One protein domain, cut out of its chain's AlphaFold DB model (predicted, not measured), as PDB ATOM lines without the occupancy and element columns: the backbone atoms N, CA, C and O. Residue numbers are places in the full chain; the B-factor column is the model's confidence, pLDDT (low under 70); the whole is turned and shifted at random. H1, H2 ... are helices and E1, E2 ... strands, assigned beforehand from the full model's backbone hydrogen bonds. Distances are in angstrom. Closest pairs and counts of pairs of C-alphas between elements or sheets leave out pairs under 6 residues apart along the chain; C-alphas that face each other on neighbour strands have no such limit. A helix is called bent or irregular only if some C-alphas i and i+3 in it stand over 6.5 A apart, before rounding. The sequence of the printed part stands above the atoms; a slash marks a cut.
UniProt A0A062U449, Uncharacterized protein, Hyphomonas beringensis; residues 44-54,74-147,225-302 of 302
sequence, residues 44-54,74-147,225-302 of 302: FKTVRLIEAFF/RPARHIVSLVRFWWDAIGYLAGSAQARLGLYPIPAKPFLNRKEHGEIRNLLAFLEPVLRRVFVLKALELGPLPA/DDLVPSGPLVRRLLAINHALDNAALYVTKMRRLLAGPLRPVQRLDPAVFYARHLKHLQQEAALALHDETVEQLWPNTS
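This is residues 44 to 54, 74 to 147 and 225 to 302 of the 302 residues of an uncharacterized protein of Hyphomonas beringensis (UniProt A0A062U449). A long helix, H3, runs through the middle of an elongated body, with H2, H4 and H7 packed round it and H5 crossing it near its last residues. Near the first residues of H3 lies a tiny sheet of two strands, E1 and E2; short H6 packs on H3 and H7, and H1 sits loosely outside H2, H4 and H5. The printed part has 163 residues, with seven named helices and two named strands in the order H1, H2, E1, H3, E2, H4, H5, H6, H7; the sheet, order E1 - E2, is antiparallel and the class is mostly helix. The whole is compact, with a radius of gyration of the C-alphas of 16.7 A, and spans 53 by 33 by 29 A.

H1, residues 44 to 53, begins at C-alpha 44 (-42.838, 35.821, -20.431). H2, residues 77 to 100, is 34.7 A long. E1 is residues 111 to 113, and H3, residues 114 to 141, runs 40.8 A from C-alpha 114 (-18.228, 13.840, -25.187). H3 is neither bent nor irregular, but only just: C-alphas 126 and 129 are 6.1 A apart. E2 is residues 227 to 229. H4, residues 231 to 245, is 20.8 A long, H5 is residues 247 to 258 and H6 is residues 271 to 274. H7, residues 280 to 297, is 25.6 A long and ends at C-alpha 297 (-14.199, 50.862, -30.649).

H3 is the hub, touching five helices. H2, H3 and H4 form a bundle, helices side by side. H2 touches H3, closest C-alphas Val 83 and Val 134 at 5.9 A, at a shallow tilt of 31 degrees, opposite ways. H4 touches H3, closest C-alphas Leu 233 and Arg 121 at 6.6 A, at a shallow tilt of 29 degrees, the same way. H7 touches H3, closest C-alphas Thr 293 and Arg 133 at 6.3 A, at a steep tilt of 39 degrees. H5 touches H3 with residues 135 to 140 of H3 alone, closest C-alphas Arg 255 and Ala 139 at 4.9 A, at a steep tilt of 68 degrees, only just short of about perpendicular. H6 touches H3, closest C-alphas Val 272 and Phe 126 at 5.8 A. H1 is close to H2 but not clearly touching, closest C-alphas Thr 46 and Gly 91 at 7.9 A. Between E1 and E2, N 112 and O 228 are within hydrogen-bond range at 3.0 A. Every O i to N i+4 pair is within range in H2, H4, H5 and H7, against 3 of 6 in H1 and 23 of 24 in H3; H6 is too short for such a pair.

The farthest C-alphas, of Ile 106 and Ser 302, are 56.5 A apart. Residues 55 to 73 and 148 to 224 are not printed; the gaps are 13.2 A and 48.5 A between C-alphas. The link from H5 to H6 is long. Of the printed residues, 22 have a pLDDT under 70, the model's own mark of low confidence, among them residues 44 to 54 and 104 to 108.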
ATOM      1  N   PHE A  44     -42.100  34.656 -20.939       32.91
ATOM      2  CA  PHE A  44     -42.838  35.821 -20.431       32.91
ATOM      3  C   PHE A  44     -41.981  36.828 -19.649       32.91
ATOM      4  O   PHE A  44     -42.317  38.014 -19.629       32.91
ATOM      5  N   LYS A  45     -40.863  36.409 -19.036       41.25
ATOM      6  CA  LYS A  45     -39.949  37.352 -18.359       41.25
ATOM      7  C   LYS A  45     -39.120  38.165 -19.357       41.25
ATOM      8  O   LYS A  45     -38.892  39.351 -19.125       41.25
ATOM      9  N   THR A  46     -38.739  37.567 -20.483       41.62
ATOM     10  CA  THR A  46     -37.895  38.206 -21.503       41.62
ATOM     11  C   THR A  46     -38.619  39.354 -22.211       41.62
ATOM     12  O   THR A  46     -38.028  40.408 -22.422       41.62
ATOM     13  N   VAL A  47     -39.922  39.216 -22.489       40.34
ATOM     14  CA  VAL A  47     -40.706  40.220 -23.241       40.34
ATOM     15  C   VAL A  47     -40.838  41.556 -22.494       40.34
ATOM     16  O   VAL A  47     -40.676  42.608 -23.108       40.34
ATOM     17  N   ARG A  48     -41.046  41.551 -21.166       36.31
ATOM     18  CA  ARG A  48     -41.140  42.801 -20.380       36.31
ATOM     19  C   ARG A  48     -39.802  43.530 -20.225       36.31
ATOM     20  O   ARG A  48     -39.785  44.753 -20.147       36.31
ATOM     21  N   LEU A  49     -38.685  42.801 -20.200       43.41
ATOM     22  CA  LEU A  49     -37.346  43.399 -20.171       43.41
ATOM     23  C   LEU A  49     -36.985  44.021 -21.527       43.41
ATOM     24  O   LEU A  49     -36.365  45.077 -21.554       43.41
ATOM     25  N   ILE A  50     -37.432  43.430 -22.641       46.56
ATOM     26  CA  ILE A  50     -37.173  43.936 -23.998       46.56
ATOM     27  C   ILE A  50     -37.843  45.294 -24.246       46.56
ATOM     28  O   ILE A  50     -37.198  46.169 -24.818       46.56
ATOM     29  N   GLU A  51     -39.086  45.516 -23.805       40.78
ATOM     30  CA  GLU A  51     -39.761  46.816 -23.991       40.78
ATOM     31  C   GLU A  51     -39.128  47.940 -23.158       40.78
ATOM     32  O   GLU A  51     -39.017  49.069 -23.632       40.78
ATOM     33  N   ALA A  52     -38.629  47.625 -21.958       51.31
ATOM     34  CA  ALA A  52     -37.866  48.570 -21.142       51.31
ATOM     35  C   ALA A  52     -36.438  48.814 -21.678       51.31
ATOM     36  O   ALA A  52     -35.841  49.854 -21.404       51.31
ATOM     37  N   PHE A  53     -35.882  47.865 -22.440       46.28
ATOM     38  CA  PHE A  53     -34.503  47.892 -22.944       46.28
ATOM     39  C   PHE A  53     -34.384  48.379 -24.407       46.28
ATOM     40  O   PHE A  53     -33.305  48.783 -24.848       46.28
ATOM     41  N   PHE A  54     -35.488  48.382 -25.162       53.34
ATOM     42  CA  PHE A  54     -35.598  48.904 -26.529       53.34
ATOM     43  C   PHE A  54     -36.888  49.725 -26.704       53.34
ATOM     44  O   PHE A  54     -37.837  49.245 -27.336       53.34
ATOM     45  N   ARG A  74     -25.291  56.511 -32.282       86.25
ATOM     46  CA  ARG A  74     -26.663  56.294 -32.747       86.25
ATOM     47  C   ARG A  74     -26.678  55.149 -33.760       86.25
ATOM     48  O   ARG A  74     -26.324  55.383 -34.914       86.25
ATOM     49  N   PRO A  75     -27.112  53.939 -33.365       85.31
ATOM     50  CA  PRO A  75     -27.084  52.786 -34.252       85.31
ATOM     51  C   PRO A  75     -28.008  52.980 -35.456       85.31
ATOM     52  O   PRO A  75     -29.126  53.503 -35.344       85.31
ATOM     53  N   ALA A  76     -27.570  52.500 -36.618       88.31
ATOM     54  CA  ALA A  76     -28.436  52.386 -37.781       88.31
ATOM     55  C   ALA A  76     -29.604  51.420 -37.499       88.31
ATOM     56  O   ALA A  76     -29.504  50.496 -36.690       88.31
ATOM     57  N   ARG A  77     -30.738  51.598 -38.193       87.44
ATOM     58  CA  ARG A  77     -31.954  50.788 -37.957       87.44
ATOM     59  C   ARG A  77     -31.708  49.281 -38.071       87.44
ATOM     60  O   ARG A  77     -32.271  48.525 -37.285       87.44
ATOM     61  N   HIS A  78     -30.877  48.867 -39.027       88.00
ATOM     62  CA  HIS A  78     -30.560  47.459 -39.245       88.00
ATOM     63  C   HIS A  78     -29.731  46.872 -38.088       88.00
ATOM     64  O   HIS A  78     -29.985  45.743 -37.676       88.00
ATOM     65  N   ILE A  79     -28.832  47.660 -37.484       90.75
ATOM     66  CA  ILE A  79     -28.099  47.274 -36.270       90.75
ATOM     67  C   ILE A  79     -29.060  47.122 -35.095       90.75
ATOM     68  O   ILE A  79     -29.007  46.120 -34.392       90.75
ATOM     69  N   VAL A  80     -30.010  48.045 -34.909       89.44
ATOM     70  CA  VAL A  80     -31.020  47.910 -33.843       89.44
ATOM     71  C   VAL A  80     -31.814  46.610 -33.994       89.44
ATOM     72  O   VAL A  80     -32.001  45.894 -33.009       89.44
ATOM     73  N   SER A  81     -32.260  46.272 -35.208       89.75
ATOM     74  CA  SER A  81     -32.933  44.989 -35.451       89.75
ATOM     75  C   SER A  81     -32.016  43.791 -35.222       89.75
ATOM     76  O   SER A  81     -32.470  42.797 -34.663       89.75
ATOM     77  N   LEU A  82     -30.737  43.891 -35.590       91.56
ATOM     78  CA  LEU A  82     -29.754  42.825 -35.419       91.56
ATOM     79  C   LEU A  82     -29.461  42.555 -33.937       91.56
ATOM     80  O   LEU A  82     -29.442  41.404 -33.511       91.56
ATOM     81  N   VAL A  83     -29.305  43.606 -33.128       92.12
ATOM     82  CA  VAL A  83     -29.109  43.490 -31.676       92.12
ATOM     83  C   VAL A  83     -30.347  42.873 -31.015       92.12
ATOM     84  O   VAL A  83     -30.199  42.000 -30.163       92.12
ATOM     85  N   ARG A  84     -31.565  43.274 -31.416       91.88
ATOM     86  CA  ARG A  84     -32.813  42.660 -30.916       91.88
ATOM     87  C   ARG A  84     -32.913  41.187 -31.298       91.88
ATOM     88  O   ARG A  84     -33.175  40.358 -30.438       91.88
ATOM     89  N   PHE A  85     -32.644  40.871 -32.562       92.31
ATOM     90  CA  PHE A  85     -32.615  39.498 -33.053       92.31
ATOM     91  C   PHE A  85     -31.650  38.634 -32.237       92.31
ATOM     92  O   PHE A  85     -32.036  37.575 -31.750       92.31
ATOM     93  N   TRP A  86     -30.413  39.099 -32.037       93.69
ATOM     94  CA  TRP A  86     -29.428  38.351 -31.263       93.69
ATOM     95  C   TRP A  86     -29.808  38.227 -29.793       93.69
ATOM     96  O   TRP A  86     -29.571  37.175 -29.210       93.69
ATOM     97  N   TRP A  87     -30.434  39.240 -29.196       93.19
ATOM     98  CA  TRP A  87     -30.946  39.154 -27.829       93.19
ATOM     99  C   TRP A  87     -31.942  37.996 -27.662       93.19
ATOM    100  O   TRP A  87     -31.761  37.139 -26.794       93.19
ATOM    101  N   ASP A  88     -32.938  37.922 -28.547       91.56
ATOM    102  CA  ASP A  88     -33.958  36.870 -28.529       91.56
ATOM    103  C   ASP A  88     -33.353  35.496 -28.856       91.56
ATOM    104  O   ASP A  88     -33.626  34.503 -28.176       91.56
ATOM    105  N   ALA A  89     -32.467  35.443 -29.855       90.69
ATOM    106  CA  ALA A  89     -31.781  34.222 -30.254       90.69
ATOM    107  C   ALA A  89     -30.903  33.662 -29.126       90.69
ATOM    108  O   ALA A  89     -30.924  32.457 -28.881       90.69
ATOM    109  N   ILE A  90     -30.160  34.511 -28.405       92.94
ATOM    110  CA  ILE A  90     -29.343  34.084 -27.261       92.94
ATOM    111  C   ILE A  90     -30.241  33.532 -26.153       92.94
ATOM    112  O   ILE A  90     -29.928  32.474 -25.614       92.94
ATOM    113  N   GLY A  91     -31.362  34.191 -25.840       90.56
ATOM    114  CA  GLY A  91     -32.317  33.697 -24.842       90.56
ATOM    115  C   GLY A  91     -32.873  32.315 -25.196       90.56
ATOM    116  O   GLY A  91     -32.864  31.405 -24.364       90.56
ATOM    117  N   TYR A  92     -33.281  32.124 -26.452       91.56
ATOM    118  CA  TYR A  92     -33.756  30.833 -26.952       91.56
ATOM    119  C   TYR A  92     -32.668  29.746 -26.903       91.56
ATOM    120  O   TYR A  92     -32.900  28.637 -26.415       91.56
ATOM    121  N   LEU A  93     -31.457  30.055 -27.374       91.31
ATOM    122  CA  LEU A  93     -30.340  29.109 -27.423       91.31
ATOM    123  C   LEU A  93     -29.798  28.760 -26.029       91.31
ATOM    124  O   LEU A  93     -29.420  27.616 -25.783       91.31
ATOM    125  N   ALA A  94     -29.793  29.712 -25.098       90.44
ATOM    126  CA  ALA A  94     -29.451  29.458 -23.705       90.44
ATOM    127  C   ALA A  94     -30.504  28.562 -23.031       90.44
ATOM    128  O   ALA A  94     -30.144  27.606 -22.342       90.44
ATOM    129  N   GLY A  95     -31.795  28.795 -23.299       88.38
ATOM    130  CA  GLY A  95     -32.885  27.936 -22.831       88.38
ATOM    131  C   GLY A  95     -32.788  26.503 -23.363       88.38
ATOM    132  O   GLY A  95     -32.927  25.547 -22.598       88.38
ATOM    133  N   SER A  96     -32.467  26.325 -24.648       88.44
ATOM    134  CA  SER A  96     -32.273  24.986 -25.222       88.44
ATOM    135  C   SER A  96     -31.041  24.280 -24.642       88.44
ATOM    136  O   SER A  96     -31.109  23.095 -24.311       88.44
ATOM    137  N   ALA A  97     -29.935  24.999 -24.416       88.31
ATOM    138  CA  ALA A  97     -28.764  24.464 -23.719       88.31
ATOM    139  C   ALA A  97     -29.093  24.059 -22.272       88.31
ATOM    140  O   ALA A  97     -28.619  23.027 -21.797       88.31
ATOM    141  N   GLN A  98     -29.938  24.831 -21.584       87.50
ATOM    142  CA  GLN A  98     -30.390  24.538 -20.224       87.50
ATOM    143  C   GLN A  98     -31.193  23.234 -20.162       87.50
ATOM    144  O   GLN A  98     -30.944  22.406 -19.282       87.50
ATOM    145  N   ALA A  99     -32.102  23.025 -21.118       85.56
ATOM    146  CA  ALA A  99     -32.866  21.787 -21.242       85.56
ATOM    147  C   ALA A  99     -31.947  20.581 -21.494       85.56
ATOM    148  O   ALA A  99     -32.064  19.557 -20.823       85.56
ATOM    149  N   ARG A 100     -30.961  20.721 -22.392       85.88
ATOM    150  CA  ARG A 100     -29.984  19.659 -22.697       85.88
ATOM    151  C   ARG A 100     -29.100  19.286 -21.504       85.88
ATOM    152  O   ARG A 100     -28.786  18.114 -21.316       85.88
ATOM    153  N   LEU A 101     -28.727  20.269 -20.684       84.00
ATOM    154  CA  LEU A 101     -27.954  20.062 -19.454       84.00
ATOM    155  C   LEU A 101     -28.792  19.505 -18.295       84.00
ATOM    156  O   LEU A 101     -28.235  19.202 -17.238       84.00
ATOM    157  N   GLY A 102     -30.109  19.369 -18.478       78.00
ATOM    158  CA  GLY A 102     -31.016  18.963 -17.415       78.00
ATOM    159  C   GLY A 102     -30.953  19.940 -16.251       78.00
ATOM    160  O   GLY A 102     -30.834  19.517 -15.121       78.00
ATOM    161  N   LEU A 103     -30.935  21.247 -16.513       74.25
ATOM    162  CA  LEU A 103     -30.989  22.277 -15.465       74.25
ATOM    163  C   LEU A 103     -32.438  22.691 -15.137       74.25
ATOM    164  O   LEU A 103     -32.660  23.642 -14.390       74.25
ATOM    165  N   TYR A 104     -33.419  22.010 -15.737       61.97
ATOM    166  CA  TYR A 104     -34.851  22.139 -15.476       61.97
ATOM    167  C   TYR A 104     -35.591  20.907 -16.035       61.97
ATOM    168  O   TYR A 104     -35.308  20.541 -17.178       61.97
ATOM    169  N   PRO A 105     -36.547  20.270 -15.329       55.91
ATOM    170  CA  PRO A 105     -36.772  20.210 -13.877       55.91
ATOM    171  C   PRO A 105     -35.945  19.107 -13.169       55.91
ATOM    172  O   PRO A 105     -36.087  18.897 -11.969       55.91
ATOM    173  N   ILE A 106     -35.104  18.375 -13.902       52.09
ATOM    174  CA  ILE A 106     -34.241  17.302 -13.379       52.09
ATOM    175  C   ILE A 106     -32.973  17.948 -12.780       52.09
ATOM    176  O   ILE A 106     -32.594  19.022 -13.237       52.09
ATOM    177  N   PRO A 107     -32.323  17.386 -11.744       58.91
ATOM    178  CA  PRO A 107     -31.012  17.859 -11.298       58.91
ATOM    179  C   PRO A 107     -29.972  17.746 -12.426       58.91
ATOM    180  O   PRO A 107     -29.959  16.759 -13.162       58.91
ATOM    181  N   ALA A 108     -29.107  18.763 -12.543       66.62
ATOM    182  CA  ALA A 108     -28.086  18.893 -13.587       66.62
ATOM    183  C   ALA A 108     -27.400  17.558 -13.882       66.62
ATOM    184  O   ALA A 108     -26.871  16.939 -12.959       66.62
ATOM    185  N   LYS A 109     -27.348  17.145 -15.156       76.88
ATOM    186  CA  LYS A 109     -26.582  15.954 -15.550       76.88
ATOM    187  C   LYS A 109     -25.109  16.207 -15.204       76.88
ATOM    188  O   LYS A 109     -24.498  17.054 -15.862       76.88
ATOM    189  N   PRO A 110     -24.514  15.540 -14.195       79.81
ATOM    190  CA  PRO A 110     -23.148  15.848 -13.759       79.81
ATOM    191  C   PRO A 110     -22.115  15.486 -14.834       79.81
ATOM    192  O   PRO A 110     -21.059  16.116 -14.926       79.81
ATOM    193  N   PHE A 111     -22.467  14.527 -15.691       85.88
ATOM    194  CA  PHE A 111     -21.686  14.081 -16.831       85.88
ATOM    195  C   PHE A 111     -22.538  14.081 -18.099       85.88
ATOM    196  O   PHE A 111     -23.752  13.882 -18.048       85.88
ATOM    197  N   LEU A 112     -21.886  14.322 -19.231       87.44
ATOM    198  CA  LEU A 112     -22.475  14.288 -20.567       87.44
ATOM    199  C   LEU A 112     -21.561  13.497 -21.486       87.44
ATOM    200  O   LEU A 112     -20.343  13.538 -21.310       87.44
ATOM    201  N   ASN A 113     -22.130  12.875 -22.512       89.06
ATOM    202  CA  ASN A 113     -21.333  12.257 -23.564       89.06
ATOM    203  C   ASN A 113     -20.452  13.322 -24.228       89.06
ATOM    204  O   ASN A 113     -20.868  14.472 -24.423       89.06
ATOM    205  N   ARG A 114     -19.233  12.943 -24.605       88.31
ATOM    206  CA  ARG A 114     -18.228  13.840 -25.187       88.31
ATOM    207  C   ARG A 114     -18.761  14.593 -26.405       88.31
ATOM    208  O   ARG A 114     -18.466  15.782 -26.552       88.31
ATOM    209  N   LYS A 115     -19.582  13.940 -27.235       88.12
ATOM    210  CA  LYS A 115     -20.268  14.569 -28.373       88.12
ATOM    211  C   LYS A 115     -21.188  15.715 -27.934       88.12
ATOM    212  O   LYS A 115     -20.989  16.853 -28.358       88.12
ATOM    213  N   GLU A 116     -22.141  15.445 -27.042       89.19
ATOM    214  CA  GLU A 116     -23.078  16.460 -26.533       89.19
ATOM    215  C   GLU A 116     -22.350  17.588 -25.797       89.19
ATOM    216  O   GLU A 116     -22.657  18.769 -25.974       89.19
ATOM    217  N   HIS A 117     -21.339  17.231 -25.003       90.88
ATOM    218  CA  HIS A 117     -20.486  18.186 -24.315       90.88
ATOM    219  C   HIS A 117     -19.779  19.117 -25.313       90.88
ATOM    220  O   HIS A 117     -19.711  20.327 -25.090       90.88
ATOM    221  N   GLY A 118     -19.251  18.580 -26.418       90.19
ATOM    222  CA  GLY A 118     -18.626  19.357 -27.491       90.19
ATOM    223  C   GLY A 118     -19.597  20.332 -28.157       90.19
ATOM    224  O   GLY A 118     -19.275  21.508 -28.313       90.19
ATOM    225  N   GLU A 119     -20.808  19.878 -28.473       90.44
ATOM    226  CA  GLU A 119     -21.851  20.714 -29.076       90.44
ATOM    227  C   GLU A 119     -22.263  21.877 -28.163       90.44
ATOM    228  O   GLU A 119     -22.280  23.031 -28.595       90.44
ATOM    229  N   ILE A 120     -22.531  21.601 -26.882       90.88
ATOM    230  CA  ILE A 120     -22.895  22.639 -25.905       90.88
ATOM    231  C   ILE A 120     -21.716  23.586 -25.677       90.88
ATOM    232  O   ILE A 120     -21.894  24.802 -25.617       90.88
ATOM    233  N   ARG A 121     -20.488  23.062 -25.590       91.62
ATOM    234  CA  ARG A 121     -19.281  23.884 -25.460       91.62
ATOM    235  C   ARG A 121     -19.145  24.872 -26.615       91.62
ATOM    236  O   ARG A 121     -18.829  26.032 -26.350       91.62
ATOM    237  N   ASN A 122     -19.357  24.411 -27.844       91.00
ATOM    238  CA  ASN A 122     -19.265  25.224 -29.053       91.00
ATOM    239  C   ASN A 122     -20.362  26.288 -29.087       91.00
ATOM    240  O   ASN A 122     -20.060  27.459 -29.298       91.00
ATOM    241  N   LEU A 123     -21.599  25.909 -28.750       91.44
ATOM    242  CA  LEU A 123     -22.707  26.850 -28.620       91.44
ATOM    243  C   LEU A 123     -22.391  27.952 -27.601       91.44
ATOM    244  O   LEU A 123     -22.473  29.129 -27.926       91.44
ATOM    245  N   LEU A 124     -21.967  27.601 -26.382       91.88
ATOM    246  CA  LEU A 124     -21.623  28.598 -25.359       91.88
ATOM    247  C   LEU A 124     -20.418  29.457 -25.771       91.88
ATOM    248  O   LEU A 124     -20.381  30.649 -25.477       91.88
ATOM    249  N   ALA A 125     -19.430  28.871 -26.456       90.88
ATOM    250  CA  ALA A 125     -18.288  29.608 -26.995       90.88
ATOM    251  C   ALA A 125     -18.685  30.605 -28.090       90.88
ATOM    252  O   ALA A 125     -18.020  31.625 -28.219       90.88
ATOM    253  N   PHE A 126     -19.765  30.338 -28.827       91.44
ATOM    254  CA  PHE A 126     -20.348  31.257 -29.799       91.44
ATOM    255  C   PHE A 126     -21.237  32.329 -29.142       91.44
ATOM    256  O   PHE A 126     -21.103  33.511 -29.447       91.44
ATOM    257  N   LEU A 127     -22.104  31.953 -28.197       92.25
ATOM    258  CA  LEU A 127     -23.032  32.889 -27.546       92.25
ATOM    259  C   LEU A 127     -22.313  33.970 -26.734       92.25
ATOM    260  O   LEU A 127     -22.733  35.124 -26.730       92.25
ATOM    261  N   GLU A 128     -21.228  33.616 -26.046       93.25
ATOM    262  CA  GLU A 128     -20.460  34.561 -25.234       93.25
ATOM    263  C   GLU A 128     -19.958  35.798 -26.012       93.25
ATOM    264  O   GLU A 128     -20.244  36.917 -25.577       93.25
ATOM    265  N   PRO A 129     -19.215  35.668 -27.128       92.12
ATOM    266  CA  PRO A 129     -18.755  36.820 -27.896       92.12
ATOM    267  C   PRO A 129     -19.902  37.618 -28.521       92.12
ATOM    268  O   PRO A 129     -19.826  38.849 -28.511       92.12
ATOM    269  N   VAL A 130     -20.970  36.968 -28.998       93.62
ATOM    270  CA  VAL A 130     -22.155  37.683 -29.509       93.62
ATOM    271  C   VAL A 130     -22.775  38.533 -28.398       93.62
ATOM    272  O   VAL A 130     -22.980  39.732 -28.576       93.62
ATOM    273  N   LEU A 131     -22.985  37.954 -27.214       94.44
ATOM    274  CA  LEU A 131     -23.564  38.662 -26.073       94.44
ATOM    275  C   LEU A 131     -22.694  39.847 -25.620       94.44
ATOM    276  O   LEU A 131     -23.223  40.910 -25.297       94.44
ATOM    277  N   ARG A 132     -21.358  39.713 -25.646       94.38
ATOM    278  CA  ARG A 132     -20.447  40.841 -25.367       94.38
ATOM    279  C   ARG A 132     -20.649  41.992 -26.350       94.38
ATOM    280  O   ARG A 132     -20.749  43.129 -25.903       94.38
ATOM    281  N   ARG A 133     -20.734  41.711 -27.654       94.00
ATOM    282  CA  ARG A 133     -20.940  42.729 -28.704       94.00
ATOM    283  C   ARG A 133     -22.289  43.425 -28.549       94.00
ATOM    284  O   ARG A 133     -22.343  44.650 -28.564       94.00
ATOM    285  N   VAL A 134     -23.347  42.668 -28.243       94.25
ATOM    286  CA  VAL A 134     -24.658  43.232 -27.884       94.25
ATOM    287  C   VAL A 134     -24.550  44.194 -26.693       94.25
ATOM    288  O   VAL A 134     -25.056  45.316 -26.765       94.25
ATOM    289  N   PHE A 135     -23.857  43.807 -25.616       93.69
ATOM    290  CA  PHE A 135     -23.658  44.694 -24.465       93.69
ATOM    291  C   PHE A 135     -22.810  45.925 -24.783       93.69
ATOM    292  O   PHE A 135     -23.104  46.994 -24.252       93.69
ATOM    293  N   VAL A 136     -21.781  45.803 -25.626       92.06
ATOM    294  CA  VAL A 136     -20.959  46.944 -26.049       92.06
ATOM    295  C   VAL A 136     -21.782  47.936 -26.854       92.06
ATOM    296  O   VAL A 136     -21.817  49.103 -26.481       92.06
ATOM    297  N   LEU A 137     -22.493  47.494 -27.893       91.50
ATOM    298  CA  LEU A 137     -23.313  48.382 -28.721       91.50
ATOM    299  C   LEU A 137     -24.379  49.099 -27.887       91.50
ATOM    300  O   LEU A 137     -24.593  50.299 -28.041       91.50
ATOM    301  N   LYS A 138     -24.981  48.395 -26.923       90.69
ATOM    302  CA  LYS A 138     -25.920  48.998 -25.969       90.69
ATOM    303  C   LYS A 138     -25.268  49.992 -25.018       90.69
ATOM    304  O   LYS A 138     -25.852  51.023 -24.699       90.69
ATOM    305  N   ALA A 139     -24.061  49.698 -24.552       90.44
ATOM    306  CA  ALA A 139     -23.307  50.612 -23.710       90.44
ATOM    307  C   ALA A 139     -22.869  51.871 -24.476       90.44
ATOM    308  O   ALA A 139     -22.918  52.958 -23.907       90.44
ATOM    309  N   LEU A 140     -22.498  51.736 -25.752       89.25
ATOM    310  CA  LEU A 140     -22.162  52.847 -26.644       89.25
ATOM    311  C   LEU A 140     -23.382  53.735 -26.919       89.25
ATOM    312  O   LEU A 140     -23.270  54.955 -26.820       89.25
ATOM    313  N   GLU A 141     -24.549  53.133 -27.177       89.19
ATOM    314  CA  GLU A 141     -25.822  53.849 -27.372       89.19
ATOM    315  C   GLU A 141     -26.170  54.728 -26.158       89.19
ATOM    316  O   GLU A 141     -26.614  55.865 -26.302       89.19
ATOM    317  N   LEU A 142     -25.910  54.225 -24.948       86.69
ATOM    318  CA  LEU A 142     -26.151  54.941 -23.691       86.69
ATOM    319  C   LEU A 142     -25.000  55.873 -23.270       86.69
ATOM    320  O   LEU A 142     -25.125  56.583 -22.269       86.69
ATOM    321  N   GLY A 143     -23.873  55.852 -23.981       84.06
ATOM    322  CA  GLY A 143     -22.669  56.620 -23.671       84.06
ATOM    323  C   GLY A 143     -21.875  56.117 -22.450       84.06
ATOM    324  O   GLY A 143     -22.415  55.427 -21.574       84.06
ATOM    325  N   PRO A 144     -20.578  56.459 -22.353       82.00
ATOM    326  CA  PRO A 144     -19.717  56.030 -21.253       82.00
ATOM    327  C   PRO A 144     -20.190  56.593 -19.906       82.00
ATOM    328  O   PRO A 144     -20.739  57.689 -19.820       82.00
ATOM    329  N   LEU A 145     -19.965  55.829 -18.836       82.69
ATOM    330  CA  LEU A 145     -20.154  56.300 -17.462       82.69
ATOM    331  C   LEU A 145     -18.788  56.505 -16.821       82.69
ATOM    332  O   LEU A 145     -17.925  55.647 -17.020       82.69
ATOM    333  N   PRO A 146     -18.599  57.554 -16.002       73.25
ATOM    334  CA  PRO A 146     -17.357  57.713 -15.269       73.25
ATOM    335  C   PRO A 146     -17.083  56.450 -14.448       73.25
ATOM    336  O   PRO A 146     -17.999  55.832 -13.881       73.25
ATOM    337  N   ALA A 147     -15.811  56.052 -14.407       67.31
ATOM    338  CA  ALA A 147     -15.376  55.015 -13.490       67.31
ATOM    339  C   ALA A 147     -15.817  55.413 -12.069       67.31
ATOM    340  O   ALA A 147     -15.763  56.598 -11.726       67.31
ATOM    341  N   ASP A 225     -18.824   8.680 -26.897       83.38
ATOM    342  CA  ASP A 225     -19.739   8.318 -25.813       83.38
ATOM    343  C   ASP A 225     -19.093   8.392 -24.423       83.38
ATOM    344  O   ASP A 225     -19.759   8.151 -23.419       83.38
ATOM    345  N   ASP A 226     -17.820   8.799 -24.343       85.94
ATOM    346  CA  ASP A 226     -17.148   9.008 -23.063       85.94
ATOM    347  C   ASP A 226     -17.868  10.072 -22.235       85.94
ATOM    348  O   ASP A 226     -18.183  11.163 -22.721       85.94
ATOM    349  N   LEU A 227     -18.046   9.788 -20.950       87.19
ATOM    350  CA  LEU A 227     -18.645  10.715 -20.002       87.19
ATOM    351  C   LEU A 227     -17.644  11.802 -19.589       87.19
ATOM    352  O   LEU A 227     -16.570  11.532 -19.051       87.19
ATOM    353  N   VAL A 228     -18.019  13.061 -19.811       88.44
ATOM    354  CA  VAL A 228     -17.223  14.257 -19.501       88.44
ATOM    355  C   VAL A 228     -17.963  15.114 -18.471       88.44
ATOM    356  O   VAL A 228     -19.177  15.306 -18.600       88.44
ATOM    357  N   PRO A 229     -17.275  15.669 -17.453       88.56
ATOM    358  CA  PRO A 229     -17.913  16.502 -16.437       88.56
ATOM    359  C   PRO A 229     -18.518  17.779 -17.034       88.56
ATOM    360  O   PRO A 229     -17.832  18.573 -17.676       88.56
ATOM    361  N   SER A 230     -19.799  18.024 -16.754       87.75
ATOM    362  CA  SER A 230     -20.560  19.163 -17.288       87.75
ATOM    363  C   SER A 230     -20.421  20.446 -16.459       87.75
ATOM    364  O   SER A 230     -20.775  21.532 -16.922       87.75
ATOM    365  N   GLY A 231     -19.884  20.352 -15.237       87.19
ATOM    366  CA  GLY A 231     -19.824  21.454 -14.269       87.19
ATOM    367  C   GLY A 231     -19.293  22.786 -14.829       87.19
ATOM    368  O   GLY A 231     -19.915  23.825 -14.590       87.19
ATOM    369  N   PRO A 232     -18.188  22.812 -15.603       88.06
ATOM    370  CA  PRO A 232     -17.710  24.039 -16.238       88.06
ATOM    371  C   PRO A 232     -18.710  24.650 -17.231       88.06
ATOM    372  O   PRO A 232     -18.850  25.872 -17.272       88.06
ATOM    373  N   LEU A 233     -19.419  23.824 -18.009       89.75
ATOM    374  CA  LEU A 233     -20.442  24.279 -18.956       89.75
ATOM    375  C   LEU A 233     -21.663  24.834 -18.227       89.75
ATOM    376  O   LEU A 233     -22.136  25.912 -18.576       89.75
ATOM    377  N   VAL A 234     -22.107  24.154 -17.165       89.00
ATOM    378  CA  VAL A 234     -23.203  24.619 -16.305       89.00
ATOM    379  C   VAL A 234     -22.892  26.005 -15.745       89.00
ATOM    380  O   VAL A 234     -23.704  26.914 -15.874       89.00
ATOM    381  N   ARG A 235     -21.686  26.227 -15.203       88.75
ATOM    382  CA  ARG A 235     -21.296  27.548 -14.673       88.75
ATOM    383  C   ARG A 235     -21.293  28.639 -15.745       88.75
ATOM    384  O   ARG A 235     -21.707  29.759 -15.461       88.75
ATOM    385  N   ARG A 236     -20.823  28.329 -16.958       91.06
ATOM    386  CA  ARG A 236     -20.828  29.277 -18.087       91.06
ATOM    387  C   ARG A 236     -22.250  29.627 -18.511       91.06
ATOM    388  O   ARG A 236     -22.551  30.803 -18.678       91.06
ATOM    389  N   LEU A 237     -23.129  28.634 -18.619       90.75
ATOM    390  CA  LEU A 237     -24.529  28.871 -18.956       90.75
ATOM    391  C   LEU A 237     -25.251  29.672 -17.865       90.75
ATOM    392  O   LEU A 237     -25.938  30.635 -18.185       90.75
ATOM    393  N   LEU A 238     -25.042  29.347 -16.585       89.94
ATOM    394  CA  LEU A 238     -25.598  30.127 -15.474       89.94
ATOM    395  C   LEU A 238     -25.120  31.584 -15.505       89.94
ATOM    396  O   LEU A 238     -25.903  32.485 -15.223       89.94
ATOM    397  N   ALA A 239     -23.865  31.830 -15.893       91.19
ATOM    398  CA  ALA A 239     -23.354  33.183 -16.069       91.19
ATOM    399  C   ALA A 239     -24.053  33.930 -17.218       91.19
ATOM    400  O   ALA A 239     -24.380  35.104 -17.058       91.19
ATOM    401  N   ILE A 240     -24.305  33.260 -18.351       91.56
ATOM    402  CA  ILE A 240     -25.064  33.828 -19.479       91.56
ATOM    403  C   ILE A 240     -26.498  34.145 -19.051       91.56
ATOM    404  O   ILE A 240     -26.934  35.279 -19.222       91.56
ATOM    405  N   ASN A 241     -27.200  33.195 -18.431       90.94
ATOM    406  CA  ASN A 241     -28.570  33.394 -17.954       90.94
ATOM    407  C   ASN A 241     -28.649  34.556 -16.961       90.94
ATOM    408  O   ASN A 241     -29.439  35.476 -17.139       90.94
ATOM    409  N   HIS A 242     -27.739  34.592 -15.986       90.88
ATOM    410  CA  HIS A 242     -27.651  35.705 -15.050       90.88
ATOM    411  C   HIS A 242     -27.395  37.045 -15.765       90.88
ATOM    412  O   HIS A 242     -27.868  38.084 -15.302       90.88
ATOM    413  N   ALA A 243     -26.625  37.067 -16.857       92.38
ATOM    414  CA  ALA A 243     -26.389  38.282 -17.635       92.38
ATOM    415  C   ALA A 243     -27.619  38.747 -18.418       92.38
ATOM    416  O   ALA A 243     -27.851  39.952 -18.488       92.38
ATOM    417  N   LEU A 244     -28.412  37.816 -18.949       90.31
ATOM    418  CA  LEU A 244     -29.687  38.117 -19.601       90.31
ATOM    419  C   LEU A 244     -30.709  38.653 -18.589       90.31
ATOM    420  O   LEU A 244     -31.317  39.695 -18.828       90.31
ATOM    421  N   ASP A 245     -30.827  38.007 -17.425       89.56
ATOM    422  CA  ASP A 245     -31.749  38.411 -16.355       89.56
ATOM    423  C   ASP A 245     -31.382  39.774 -15.746       89.56
ATOM    424  O   ASP A 245     -32.249  40.544 -15.339       89.56
ATOM    425  N   ASN A 246     -30.083  40.094 -15.694       90.69
ATOM    426  CA  ASN A 246     -29.552  41.315 -15.084       90.69
ATOM    427  C   ASN A 246     -28.887  42.238 -16.114       90.69
ATOM    428  O   ASN A 246     -27.857  42.860 -15.828       90.69
ATOM    429  N   ALA A 247     -29.472  42.335 -17.311       89.62
ATOM    430  CA  ALA A 247     -28.925  43.067 -18.453       89.62
ATOM    431  C   ALA A 247     -28.440  44.480 -18.092       89.62
ATOM    432  O   ALA A 247     -27.305  44.853 -18.392       89.62
ATOM    433  N   ALA A 248     -29.271  45.241 -17.372       89.62
ATOM    434  CA  ALA A 248     -28.966  46.608 -16.959       89.62
ATOM    435  C   ALA A 248     -27.656  46.701 -16.154       89.62
ATOM    436  O   ALA A 248     -26.832  47.576 -16.419       89.62
ATOM    437  N   LEU A 249     -27.407  45.761 -15.232       90.69
ATOM    438  CA  LEU A 249     -26.181  45.746 -14.426       90.69
ATOM    439  C   LEU A 249     -24.935  45.522 -15.287       90.69
ATOM    440  O   LEU A 249     -23.904  46.162 -15.067       90.69
ATOM    441  N   TYR A 250     -25.011  44.616 -16.264       92.12
ATOM    442  CA  TYR A 250     -23.888  44.323 -17.155       92.12
ATOM    443  C   TYR A 250     -23.643  45.441 -18.163       92.12
ATOM    444  O   TYR A 250     -22.484  45.770 -18.411       92.12
ATOM    445  N   VAL A 251     -24.696  46.096 -18.654       91.44
ATOM    446  CA  VAL A 251     -24.568  47.294 -19.492       91.44
ATOM    447  C   VAL A 251     -23.922  48.434 -18.710       91.44
ATOM    448  O   VAL A 251     -22.962  49.020 -19.193       91.44
ATOM    449  N   THR A 252     -24.339  48.713 -17.472       90.00
ATOM    450  CA  THR A 252     -23.689  49.732 -16.627       90.00
ATOM    451  C   THR A 252     -22.212  49.422 -16.383       90.00
ATOM    452  O   THR A 252     -21.372  50.320 -16.456       90.00
ATOM    453  N   LYS A 253     -21.867  48.156 -16.117       89.62
ATOM    454  CA  LYS A 253     -20.465  47.729 -15.992       89.62
ATOM    455  C   LYS A 253     -19.703  47.924 -17.303       89.62
ATOM    456  O   LYS A 253     -18.592  48.442 -17.268       89.62
ATOM    457  N   MET A 254     -20.302  47.577 -18.440       90.19
ATOM    458  CA  MET A 254     -19.696  47.772 -19.755       90.19
ATOM    459  C   MET A 254     -19.465  49.257 -20.056       90.19
ATOM    460  O   MET A 254     -18.369  49.628 -20.451       90.19
ATOM    461  N   ARG A 255     -20.433  50.134 -19.763       89.00
ATOM    462  CA  ARG A 255     -20.299  51.597 -19.907       89.00
ATOM    463  C   ARG A 255     -19.117  52.162 -19.117       89.00
ATOM    464  O   ARG A 255     -18.440  53.062 -19.597       89.00
ATOM    465  N   ARG A 256     -18.856  51.622 -17.921       87.25
ATOM    466  CA  ARG A 256     -17.681  51.979 -17.103       87.25
ATOM    467  C   ARG A 256     -16.379  51.434 -17.685       87.25
ATOM    468  O   ARG A 256     -15.365  52.115 -17.620       87.25
ATOM    469  N   LEU A 257     -16.399  50.222 -18.247       86.31
ATOM    470  CA  LEU A 257     -15.233  49.648 -18.929       86.31
ATOM    471  C   LEU A 257     -14.850  50.470 -20.161       86.31
ATOM    472  O   LEU A 257     -13.669  50.731 -20.353       86.31
ATOM    473  N   LEU A 258     -15.838  50.924 -20.938       85.12
ATOM    474  CA  LEU A 258     -15.632  51.774 -22.114       85.12
ATOM    475  C   LEU A 258     -15.051  53.151 -21.770       85.12
ATOM    476  O   LEU A 258     -14.350  53.729 -22.591       85.12
ATOM    477  N   ALA A 259     -15.322  53.670 -20.569       81.75
ATOM    478  CA  ALA A 259     -14.708  54.904 -20.078       81.75
ATOM    479  C   ALA A 259     -13.254  54.716 -19.604       81.75
ATOM    480  O   ALA A 259     -12.545  55.694 -19.387       81.75
ATOM    481  N   GLY A 260     -12.825  53.469 -19.386       74.06
ATOM    482  CA  GLY A 260     -11.474  53.132 -18.956       74.06
ATOM    483  C   GLY A 260     -10.515  52.859 -20.123       74.06
ATOM    484  O   GLY A 260     -10.904  52.880 -21.290       74.06
ATOM    485  N   PRO A 261      -9.247  52.528 -19.820       69.00
ATOM    486  CA  PRO A 261      -8.248  52.188 -20.838       69.00
ATOM    487  C   PRO A 261      -8.467  50.794 -21.452       69.00
ATOM    488  O   PRO A 261      -7.818  50.431 -22.430       69.00
ATOM    489  N   LEU A 262      -9.356  49.981 -20.870       68.19
ATOM    490  CA  LEU A 262      -9.586  48.605 -21.294       68.19
ATOM    491  C   LEU A 262     -10.447  48.555 -22.557       68.19
ATOM    492  O   LEU A 262     -11.504  49.177 -22.642       68.19
ATOM    493  N   ARG A 263     -10.022  47.738 -23.522       77.25
ATOM    494  CA  ARG A 263     -10.810  47.403 -24.710       77.25
ATOM    495  C   ARG A 263     -11.517  46.065 -24.465       77.25
ATOM    496  O   ARG A 263     -10.839  45.044 -24.357       77.25
ATOM    497  N   PRO A 264     -12.855  46.042 -24.302       77.88
ATOM    498  CA  PRO A 264     -13.567  44.829 -23.895       77.88
ATOM    499  C   PRO A 264     -13.643  43.767 -24.998       77.88
ATOM    500  O   PRO A 264     -13.798  42.587 -24.684       77.88
ATOM    501  N   VAL A 265     -13.525  44.179 -26.261       83.31
ATOM    502  CA  VAL A 265     -13.608  43.328 -27.452       83.31
ATOM    503  C   VAL A 265     -12.322  43.486 -28.261       83.31
ATOM    504  O   VAL A 265     -11.817  44.603 -28.417       83.31
ATOM    505  N   GLN A 266     -11.775  42.365 -28.729       83.06
ATOM    506  CA  GLN A 266     -10.617  42.322 -29.612       83.06
ATOM    507  C   GLN A 266     -10.975  42.883 -30.996       83.06
ATOM    508  O   GLN A 266     -12.134  42.881 -31.401       83.06
ATOM    509  N   ARG A 267      -9.968  43.379 -31.722       78.56
ATOM    510  CA  ARG A 267     -10.144  43.913 -33.081       78.56
ATOM    511  C   ARG A 267     -10.377  42.818 -34.124       78.56
ATOM    512  O   ARG A 267     -10.982  43.091 -35.148       78.56
ATOM    513  N   LEU A 268      -9.835  41.625 -33.888       81.75
ATOM    514  CA  LEU A 268      -9.935  40.501 -34.811       81.75
ATOM    515  C   LEU A 268     -11.234  39.728 -34.594       81.75
ATOM    516  O   LEU A 268     -11.704  39.585 -33.459       81.75
ATOM    517  N   ASP A 269     -11.732  39.157 -35.686       82.38
ATOM    518  CA  ASP A 269     -12.865  38.251 -35.651       82.38
ATOM    519  C   ASP A 269     -12.581  37.044 -34.752       82.38
ATOM    520  O   ASP A 269     -11.581  36.336 -34.932       82.38
ATOM    521  N   PRO A 270     -13.494  36.712 -33.828       84.06
ATOM    522  CA  PRO A 270     -13.444  35.441 -33.137       84.06
ATOM    523  C   PRO A 270     -13.512  34.281 -34.132       84.06
ATOM    524  O   PRO A 270     -14.490  34.136 -34.863       84.06
ATOM    525  N   ALA A 271     -12.542  33.362 -34.071       85.00
ATOM    526  CA  ALA A 271     -12.535  32.146 -34.896       85.00
ATOM    527  C   ALA A 271     -13.832  31.316 -34.769       85.00
ATOM    528  O   ALA A 271     -14.207  30.574 -35.677       85.00
ATOM    529  N   VAL A 272     -14.552  31.463 -33.650       86.25
ATOM    530  CA  VAL A 272     -15.852  30.821 -33.419       86.25
ATOM    531  C   VAL A 272     -16.958  31.306 -34.360       86.25
ATOM    532  O   VAL A 272     -17.921  30.570 -34.543       86.25
ATOM    533  N   PHE A 273     -16.843  32.486 -34.975       88.19
ATOM    534  CA  PHE A 273     -17.820  32.979 -35.955       88.19
ATOM    535  C   PHE A 273     -17.705  32.276 -37.305       88.19
ATOM    536  O   PHE A 273     -18.702  32.133 -37.997       88.19
ATOM    537  N   TYR A 274     -16.534  31.727 -37.621       86.19
ATOM    538  CA  TYR A 274     -16.296  30.924 -38.824       86.19
ATOM    539  C   TYR A 274     -16.492  29.422 -38.590       86.19
ATOM    540  O   TYR A 274     -16.145  28.584 -39.427       86.19
ATOM    541  N   ALA A 275     -17.014  29.034 -37.425       85.38
ATOM    542  CA  ALA A 275     -17.120  27.632 -37.077       85.38
ATOM    543  C   ALA A 275     -18.144  26.910 -37.972       85.38
ATOM    544  O   ALA A 275     -19.289  27.340 -38.115       85.38
ATOM    545  N   ARG A 276     -17.752  25.748 -38.515       77.31
ATOM    546  CA  ARG A 276     -18.536  24.962 -39.494       77.31
ATOM    547  C   ARG A 276     -19.914  24.491 -39.016       77.31
ATOM    548  O   ARG A 276     -20.726  24.077 -39.829       77.31
ATOM    549  N   HIS A 277     -20.164  24.500 -37.709       79.62
ATOM    550  CA  HIS A 277     -21.446  24.079 -37.136       79.62
ATOM    551  C   HIS A 277     -22.509  25.189 -37.158       79.62
ATOM    552  O   HIS A 277     -23.667  24.928 -36.838       79.62
ATOM    553  N   LEU A 278     -22.125  26.421 -37.502       82.88
ATOM    554  CA  LEU A 278     -23.039  27.547 -37.639       82.88
ATOM    555  C   LEU A 278     -23.594  27.601 -39.062       82.88
ATOM    556  O   LEU A 278     -22.888  27.320 -40.029       82.88
ATOM    557  N   LYS A 279     -24.860  28.002 -39.196       87.81
ATOM    558  CA  LYS A 279     -25.444  28.285 -40.513       87.81
ATOM    559  C   LYS A 279     -24.838  29.574 -41.073       87.81
ATOM    560  O   LYS A 279     -24.619  30.507 -40.308       87.81
ATOM    561  N   HIS A 280     -24.677  29.665 -42.395       87.25
ATOM    562  CA  HIS A 280     -24.117  30.843 -43.079       87.25
ATOM    563  C   HIS A 280     -24.722  32.170 -42.593       87.25
ATOM    564  O   HIS A 280     -24.005  33.058 -42.155       87.25
ATOM    565  N   LEU A 281     -26.055  32.250 -42.533       87.94
ATOM    566  CA  LEU A 281     -26.766  33.443 -42.065       87.94
ATOM    567  C   LEU A 281     -26.412  33.832 -40.615       87.94
ATOM    568  O   LEU A 281     -26.373  35.009 -40.276       87.94
ATOM    569  N   GLN A 282     -26.165  32.853 -39.737       87.75
ATOM    570  CA  GLN A 282     -25.749  33.121 -38.356       87.75
ATOM    571  C   GLN A 282     -24.318  33.652 -38.301       87.75
ATOM    572  O   GLN A 282     -24.028  34.491 -37.453       87.75
ATOM    573  N   GLN A 283     -23.445  33.170 -39.189       90.56
ATOM    574  CA  GLN A 283     -22.076  33.662 -39.312       90.56
ATOM    575  C   GLN A 283     -22.089  35.112 -39.806       90.56
ATOM    576  O   GLN A 283     -21.584  35.983 -39.111       90.56
ATOM    577  N   GLU A 284     -22.773  35.396 -40.919       90.38
ATOM    578  CA  GLU A 284     -22.913  36.755 -41.468       90.38
ATOM    579  C   GLU A 284     -23.526  37.727 -40.456       90.38
ATOM    580  O   GLU A 284     -23.016  38.824 -40.252       90.38
ATOM    581  N   ALA A 285     -24.591  37.318 -39.762       90.50
ATOM    582  CA  ALA A 285     -25.233  38.146 -38.745       90.50
ATOM    583  C   ALA A 285     -24.333  38.399 -37.521       90.50
ATOM    584  O   ALA A 285     -24.475  39.431 -36.863       90.50
ATOM    585  N   ALA A 286     -23.445  37.464 -37.169       90.69
ATOM    586  CA  ALA A 286     -22.492  37.638 -36.073       90.69
ATOM    587  C   ALA A 286     -21.306  38.520 -36.489       90.69
ATOM    588  O   ALA A 286     -20.871  39.353 -35.692       90.69
ATOM    589  N   LEU A 287     -20.831  38.373 -37.729       92.44
ATOM    590  CA  LEU A 287     -19.784  39.206 -38.321       92.44
ATOM    591  C   LEU A 287     -20.257  40.652 -38.472       92.44
ATOM    592  O   LEU A 287     -19.623  41.540 -37.924       92.44
ATOM    593  N   ALA A 288     -21.449  40.888 -39.029       92.00
ATOM    594  CA  ALA A 288     -22.019  42.234 -39.128       92.00
ATOM    595  C   ALA A 288     -22.152  42.929 -37.757       92.00
ATOM    596  O   ALA A 288     -21.955  44.135 -37.629       92.00
ATOM    597  N   LEU A 289     -22.468  42.167 -36.701       92.31
ATOM    598  CA  LEU A 289     -22.496  42.684 -35.332       92.31
ATOM    599  C   LEU A 289     -21.086  43.032 -34.821       92.31
ATOM    600  O   LEU A 289     -20.913  43.984 -34.054       92.31
ATOM    601  N   HIS A 290     -20.087  42.231 -35.188       92.56
ATOM    602  CA  HIS A 290     -18.698  42.457 -34.820       92.56
ATOM    603  C   HIS A 290     -18.097  43.655 -35.544       92.56
ATOM    604  O   HIS A 290     -17.517  44.492 -34.858       92.56
ATOM    605  N   ASP A 291     -18.295  43.765 -36.854       91.19
ATOM    606  CA  ASP A 291     -17.798  44.859 -37.688       91.19
ATOM    607  C   ASP A 291     -18.246  46.207 -37.128       91.19
ATOM    608  O   ASP A 291     -17.415  47.061 -36.824       91.19
ATOM    609  N   GLU A 292     -19.543  46.343 -36.842       91.25
ATOM    610  CA  GLU A 292     -20.098  47.542 -36.211       91.25
ATOM    611  C   GLU A 292     -19.457  47.805 -34.837       91.25
ATOM    612  O   GLU A 292     -19.130  48.934 -34.483       91.25
ATOM    613  N   THR A 293     -19.240  46.758 -34.035       90.19
ATOM    614  CA  THR A 293     -18.599  46.908 -32.720       90.19
ATOM    615  C   THR A 293     -17.148  47.384 -32.849       90.19
ATOM    616  O   THR A 293     -16.700  48.212 -32.053       90.19
ATOM    617  N   VAL A 294     -16.400  46.858 -33.820       88.81
ATOM    618  CA  VAL A 294     -14.998  47.216 -34.063       88.81
ATOM    619  C   VAL A 294     -14.891  48.621 -34.631       88.81
ATOM    620  O   VAL A 294     -14.060  49.375 -34.137       88.81
ATOM    621  N   GLU A 295     -15.747  49.001 -35.581       88.31
ATOM    622  CA  GLU A 295     -15.778  50.347 -36.160       88.31
ATOM    623  C   GLU A 295     -15.922  51.419 -35.070       88.31
ATOM    624  O   GLU A 295     -15.191  52.410 -35.065       88.31
ATOM    625  N   GLN A 296     -16.796  51.187 -34.085       86.25
ATOM    626  CA  GLN A 296     -17.012  52.133 -32.987       86.25
ATOM    627  C   GLN A 296     -15.893  52.127 -31.931       86.25
ATOM    628  O   GLN A 296     -15.622  53.156 -31.312       86.25
ATOM    629  N   LEU A 297     -15.251  50.980 -31.673       83.62
ATOM    630  CA  LEU A 297     -14.199  50.862 -30.649       83.62
ATOM    631  C   LEU A 297     -12.794  51.204 -31.157       83.62
ATOM    632  O   LEU A 297     -11.939  51.627 -30.373       83.62
ATOM    633  N   TRP A 298     -12.554  50.978 -32.443       81.50
ATOM    634  CA  TRP A 298     -11.283  51.152 -33.137       81.50
ATOM    635  C   TRP A 298     -11.507  51.947 -34.429       81.50
ATOM    636  O   TRP A 298     -11.219  51.426 -35.511       81.50
ATOM    637  N   PRO A 299     -12.023  53.190 -34.346       71.94
ATOM    638  CA  PRO A 299     -12.167  54.015 -35.532       71.94
ATOM    639  C   PRO A 299     -10.787  54.161 -36.174       71.94
ATOM    640  O   PRO A 299      -9.821  54.524 -35.496       71.94
ATOM    641  N   ASN A 300     -10.678  53.818 -37.458       59.59
ATOM    642  CA  ASN A 300      -9.454  54.042 -38.216       59.59
ATOM    643  C   ASN A 300      -9.207  55.554 -38.223       59.59
ATOM    644  O   ASN A 300      -9.886  56.296 -38.927       59.59
ATOM    645  N   THR A 301      -8.290  56.020 -37.380       49.75
ATOM    646  CA  THR A 301      -7.753  57.375 -37.459       49.75
ATOM    647  C   THR A 301      -6.857  57.422 -38.688       49.75
ATOM    648  O   THR A 301      -5.682  57.060 -38.603       49.75
ATOM    649  N   SER A 302      -7.458  57.767 -39.826       35.44
ATOM    650  CA  SER A 302      -6.767  58.211 -41.036       35.44
ATOM    651  C   SER A 302      -6.564  59.719 -40.985       35.44
ATOM    652  O   SER A 302      -7.512  60.409 -40.542       35.44
TER     653      SER A 302